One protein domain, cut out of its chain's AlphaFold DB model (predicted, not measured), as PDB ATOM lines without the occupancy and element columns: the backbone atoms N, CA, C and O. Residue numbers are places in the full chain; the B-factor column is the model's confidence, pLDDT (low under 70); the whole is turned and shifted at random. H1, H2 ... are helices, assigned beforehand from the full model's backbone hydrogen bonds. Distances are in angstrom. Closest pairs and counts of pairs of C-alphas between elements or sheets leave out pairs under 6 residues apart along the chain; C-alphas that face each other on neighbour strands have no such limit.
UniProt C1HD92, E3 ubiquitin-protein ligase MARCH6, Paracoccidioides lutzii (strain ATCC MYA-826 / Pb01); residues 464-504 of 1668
ATOM      1  N   ARG A 464     -47.960  10.789  14.553       82.76
ATOM      2  CA  ARG A 464     -47.275  11.948  13.947       82.76
ATOM      3  C   ARG A 464     -46.011  12.364  14.702       82.76
ATOM      4  O   ARG A 464     -45.016  12.704  14.071       82.76
ATOM      5  N   GLY A 465     -46.013  12.277  16.031       82.11
ATOM      6  CA  GLY A 465     -44.849  12.533  16.886       82.11
ATOM      7  C   GLY A 465     -43.849  11.372  16.979       82.11
ATOM      8  O   GLY A 465     -42.952  11.414  17.820       82.11
ATOM      9  N   MET A 466     -44.006  10.313  16.171       76.92
ATOM     10  CA  MET A 466     -43.133   9.128  16.120       76.92
ATOM     11  C   MET A 466     -42.765   8.542  17.500       76.92
ATOM     12  O   MET A 466     -41.617   8.169  17.743       76.92
ATOM     13  N   ARG A 467     -43.746   8.451  18.413       76.79
ATOM     14  CA  ARG A 467     -43.583   7.975  19.808       76.79
ATOM     15  C   ARG A 467     -42.596   8.776  20.681       76.79
ATOM     16  O   ARG A 467     -42.206   8.293  21.743       76.79
ATOM     17  N   ASN A 468     -42.177   9.973  20.268       79.08
ATOM     18  CA  ASN A 468     -41.188  10.782  20.982       79.08
ATOM     19  C   ASN A 468     -41.896  11.902  21.780       79.08
ATOM     20  O   ASN A 468     -42.500  12.780  21.161       79.08
ATOM     21  N   PRO A 469     -41.861  11.911  23.130       82.56
ATOM     22  CA  PRO A 469     -42.733  12.774  23.938       82.56
ATOM     23  C   PRO A 469     -42.489  14.274  23.713       82.56
ATOM     24  O   PRO A 469     -43.437  15.054  23.746       82.56
ATOM     25  N   THR A 470     -41.251  14.671  23.412       84.93
ATOM     26  CA  THR A 470     -40.885  16.053  23.059       84.93
ATOM     27  C   THR A 470     -41.538  16.523  21.763       84.93
ATOM     28  O   THR A 470     -42.039  17.644  21.705       84.93
ATOM     29  N   GLU A 471     -41.582  15.677  20.732       85.19
ATOM     30  CA  GLU A 471     -42.193  16.039  19.449       85.19
ATOM     31  C   GLU A 471     -43.725  16.004  19.539       85.19
ATOM     32  O   GLU A 471     -44.395  16.849  18.954       85.19
ATOM     33  N   ILE A 472     -44.295  15.111  20.357       85.83
ATOM     34  CA  ILE A 472     -45.732  15.112  20.675       85.83
ATOM     35  C   ILE A 472     -46.127  16.419  21.378       85.83
ATOM     36  O   ILE A 472     -47.070  17.081  20.946       85.83
ATOM     37  N   LEU A 473     -45.385  16.837  22.413       87.37
ATOM     38  CA  LEU A 473     -45.599  18.128  23.084       87.37
ATOM     39  C   LEU A 473     -45.469  19.304  22.103       87.37
ATOM     40  O   LEU A 473     -46.312  20.201  22.114       87.37
ATOM     41  N   ARG A 474     -44.477  19.262  21.206       86.67
ATOM     42  CA  ARG A 474     -44.284  20.271  20.157       86.67
ATOM     43  C   ARG A 474     -45.469  20.357  19.192       86.67
ATOM     44  O   ARG A 474     -45.868  21.463  18.844       86.67
ATOM     45  N   ILE A 475     -46.038  19.230  18.761       86.70
ATOM     46  CA  ILE A 475     -47.202  19.229  17.858       86.70
ATOM     47  C   ILE A 475     -48.449  19.750  18.593       86.70
ATOM     48  O   ILE A 475     -49.192  20.542  18.019       86.70
ATOM     49  N   ILE A 476     -48.650  19.399  19.871       85.49
ATOM     50  CA  ILE A 476     -49.755  19.939  20.691       85.49
ATOM     51  C   ILE A 476     -49.637  21.465  20.845       85.49
ATOM     52  O   ILE A 476     -50.637  22.174  20.740       85.49
ATOM     53  N   GLU A 477     -48.423  21.983  21.054       86.15
ATOM     54  CA  GLU A 477     -48.150  23.424  21.118       86.15
ATOM     55  C   GLU A 477     -48.325  24.118  19.752       86.15
ATOM     56  O   GLU A 477     -48.903  25.200  19.688       86.15
ATOM     57  N   GLN A 478     -47.910  23.484  18.649       87.79
ATOM     58  CA  GLN A 478     -48.097  24.016  17.291       87.79
ATOM     59  C   GLN A 478     -49.559  24.014  16.819       87.79
ATOM     60  O   GLN A 478     -49.937  24.887  16.039       87.79
ATOM     61  N   GLU A 479     -50.384  23.068  17.276       84.01
ATOM     62  CA  GLU A 479     -51.823  23.019  16.968       84.01
ATOM     63  C   GLU A 479     -52.700  23.767  17.986       84.01
ATOM     64  O   GLU A 479     -53.910  23.860  17.794       84.01
ATOM     65  N   GLY A 480     -52.122  24.302  19.066       81.34
ATOM     66  CA  GLY A 480     -52.831  25.108  20.067       81.34
ATOM     67  C   GLY A 480     -53.819  24.343  20.960       81.34
ATOM     68  O   GLY A 480     -54.478  24.956  21.795       81.34
ATOM     69  N   ARG A 481     -53.914  23.011  20.848       75.43
ATOM     70  CA  ARG A 481     -54.887  22.170  21.579       75.43
ATOM     71  C   ARG A 481     -54.463  21.831  23.016       75.43
ATOM     72  O   ARG A 481     -54.679  20.723  23.501       75.43
ATOM     73  N   GLN A 482     -53.838  22.787  23.704       79.99
ATOM     74  CA  GLN A 482     -53.284  22.580  25.046       79.99
ATOM     75  C   GLN A 482     -54.364  22.339  26.116       79.99
ATOM     76  O   GLN A 482     -54.132  21.564  27.042       79.99
ATOM     77  N   GLU A 483     -55.548  22.942  25.966       77.25
ATOM     78  CA  GLU A 483     -56.671  22.772  26.900       77.25
ATOM     79  C   GLU A 483     -57.363  21.405  26.733       77.25
ATOM     80  O   GLU A 483     -57.554  20.691  27.716       77.25
ATOM     81  N   GLU A 484     -57.649  20.981  25.494       74.31
ATOM     82  CA  GLU A 484     -58.267  19.673  25.194       74.31
ATOM     83  C   GLU A 484     -57.396  18.484  25.642       74.31
ATOM     84  O   GLU A 484     -57.902  17.432  26.033       74.31
ATOM     85  N   LEU A 485     -56.070  18.641  25.570       79.98
ATOM     86  CA  LEU A 485     -55.090  17.566  25.743       79.98
ATOM     87  C   LEU A 485     -54.266  17.708  27.034       79.98
ATOM     88  O   LEU A 485     -53.194  17.112  27.154       79.98
ATOM     89  N   GLY A 486     -54.757  18.453  28.031       79.59
ATOM     90  CA  GLY A 486     -54.029  18.714  29.281       79.59
ATOM     91  C   GLY A 486     -53.545  17.451  30.013       79.59
ATOM     92  O   GLY A 486     -52.429  17.424  30.540       79.59
ATOM     93  N   TRP A 487     -54.323  16.358  29.981       82.84
ATOM     94  CA  TRP A 487     -53.907  15.072  30.561       82.84
ATOM     95  C   TRP A 487     -52.775  14.399  29.765       82.84
ATOM     96  O   TRP A 487     -51.874  13.809  30.361       82.84
ATOM     97  N   VAL A 488     -52.769  14.547  28.433       83.25
ATOM     98  CA  VAL A 488     -51.687  14.073  27.555       83.25
ATOM     99  C   VAL A 488     -50.414  14.870  27.817       83.25
ATOM    100  O   VAL A 488     -49.351  14.272  27.949       83.25
ATOM    101  N   ILE A 489     -50.504  16.196  27.977       86.44
ATOM    102  CA  ILE A 489     -49.355  17.041  28.347       86.44
ATOM    103  C   ILE A 489     -48.762  16.575  29.684       86.44
ATOM    104  O   ILE A 489     -47.554  16.348  29.781       86.44
ATOM    105  N   ALA A 490     -49.603  16.350  30.699       84.64
ATOM    106  CA  ALA A 490     -49.162  15.835  31.995       84.64
ATOM    107  C   ALA A 490     -48.514  14.437  31.892       84.64
ATOM    108  O   ALA A 490     -47.514  14.172  32.566       84.64
ATOM    109  N   ALA A 491     -49.033  13.556  31.031       81.64
ATOM    110  CA  ALA A 491     -48.464  12.235  30.770       81.64
ATOM    111  C   ALA A 491     -47.115  12.308  30.028       81.64
ATOM    112  O   ALA A 491     -46.156  11.658  30.447       81.64
ATOM    113  N   MET A 492     -46.996  13.134  28.981       85.17
ATOM    114  CA  MET A 492     -45.749  13.296  28.224       85.17
ATOM    115  C   MET A 492     -44.649  13.911  29.092       85.17
ATOM    116  O   MET A 492     -43.538  13.386  29.123       85.17
ATOM    117  N   GLN A 493     -44.961  14.931  29.900       84.34
ATOM    118  CA  GLN A 493     -43.996  15.480  30.857       84.34
ATOM    119  C   GLN A 493     -43.638  14.498  31.994       84.34
ATOM    120  O   GLN A 493     -42.591  14.641  32.630       84.34
ATOM    121  N   ARG A 494     -44.489  13.515  32.328       79.81
ATOM    122  CA  ARG A 494     -44.117  12.428  33.258       79.81
ATOM    123  C   ARG A 494     -43.156  11.440  32.593       79.81
ATOM    124  O   ARG A 494     -42.160  11.080  33.216       79.81
ATOM    125  N   LEU A 495     -43.408  11.064  31.337       77.50
ATOM    126  CA  LEU A 495     -42.505  10.229  30.534       77.50
ATOM    127  C   LEU A 495     -41.136  10.890  30.325       77.50
ATOM    128  O   LEU A 495     -40.113  10.222  30.446       77.50
ATOM    129  N   GLU A 496     -41.101  12.199  30.080       78.48
ATOM    130  CA  GLU A 496     -39.862  12.966  29.920       78.48
ATOM    131  C   GLU A 496     -39.013  12.953  31.204       78.48
ATOM    132  O   GLU A 496     -37.861  12.515  31.175       78.48
ATOM    133  N   ARG A 497     -39.610  13.282  32.362       76.05
ATOM    134  CA  ARG A 497     -38.934  13.204  33.677       76.05
ATOM    135  C   ARG A 497     -38.478  11.778  34.027       76.05
ATOM    136  O   ARG A 497     -37.416  11.599  34.625       76.05
ATOM    137  N   ALA A 498     -39.245  10.754  33.645       72.05
ATOM    138  CA  ALA A 498     -38.842   9.355  33.809       72.05
ATOM    139  C   ALA A 498     -37.638   8.991  32.913       72.05
ATOM    140  O   ALA A 498     -36.712   8.313  33.366       72.05
ATOM    141  N   GLY A 499     -37.608   9.494  31.674       63.46
ATOM    142  CA  GLY A 499     -36.490   9.333  30.742       63.46
ATOM    143  C   GLY A 499     -35.199  10.007  31.219       63.46
ATOM    144  O   GLY A 499     -34.123   9.416  31.115       63.46
ATOM    145  N   GLU A 500     -35.288  11.204  31.805       61.60
ATOM    146  CA  GLU A 500     -34.138  11.880  32.425       61.60
ATOM    147  C   GLU A 500     -33.606  11.119  33.647       61.60
ATOM    148  O   GLU A 500     -32.396  10.909  33.766       61.60
ATOM    149  N   SER A 501     -34.496  10.627  34.518       55.24
ATOM    150  CA  SER A 501     -34.123   9.792  35.671       55.24
ATOM    151  C   SER A 501     -33.402   8.505  35.241       55.24
ATOM    152  O   SER A 501     -32.359   8.144  35.797       55.24
ATOM    153  N   SER A 502     -33.890   7.851  34.179       49.51
ATOM    154  CA  SER A 502     -33.240   6.676  33.589       49.51
ATOM    155  C   SER A 502     -31.849   7.011  33.024       49.51
ATOM    156  O   SER A 502     -30.876   6.340  33.373       49.51
ATOM    157  N   ARG A 503     -31.710   8.106  32.258       47.52
ATOM    158  CA  ARG A 503     -30.405   8.579  31.750       47.52
ATOM    159  C   ARG A 503     -29.417   8.946  32.858       47.52
ATOM    160  O   ARG A 503     -28.223   8.716  32.682       47.52
ATOM    161  N   SER A 504     -29.885   9.486  33.982       46.67
ATOM    162  CA  SER A 504     -29.042   9.796  35.145       46.67
ATOM    163  C   SER A 504     -28.436   8.526  35.763       46.67
ATOM    164  O   SER A 504     -27.220   8.441  35.965       46.67
TER     165      SER A 504
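Overview. This is residues 464 to 504 of the 1668 residues of the protein "E3 ubiquitin-protein ligase MARCH6" of Paracoccidioides lutzii (strain ATCC MYA-826 / Pb01) (UniProt C1HD92). This is a small helical hairpin with unequal arms: the short helix H1 and the much longer helix H2 run opposite ways, joined by a loop at one end. They draw together where H1 begins, near Met 492 of H2, and H2 runs on past this contact with residues 497 to 504, while residues 464 to 468 fold back beside H1 on its side away from H2. The printed part has 41 residues with two named helices, H1 then H2, and no named strand; the class is all helix. It is only just compact, close to loose, with a radius of gyration of the C-alphas of 10.6 A, and elongated, spanning 32 by 18 by 11 A.

Arrangement. H1, residues 469 to 478, and H2, residues 486 to 504, touch, with 9 pairs of C-alphas within 8 A. Their closest C-alphas are those of Pro 469 and Met 492, 5.3 A apart. H2 touches H1 with residues 489 to 496 alone. The two run opposite ways at a shallow tilt of 34 degrees, only just short of steep, and form a helical hairpin. In H1 and H2 every O i to N i+4 pair is within hydrogen-bond range.

Along the chain. H1 begins with C-alpha 469 at (-42.733, 12.774, 23.938) and measures 14.1 A from first to last C-alpha. H2 begins with C-alpha 486 at (-54.029, 18.714, 29.281), ends with C-alpha 504 at (-29.042, 9.796, 35.145) and measures 27.2 A.

Size, cuts and confidence. The two C-alphas farthest apart are those of Glu 484 and Ser 504, at 32.4 A. The printed part has no cut, and the link from H1 to H2 is short, with 7 residues. The mean pLDDT of the printed part is 77.7; residues 499 to 504, which belong to H2, are under 70.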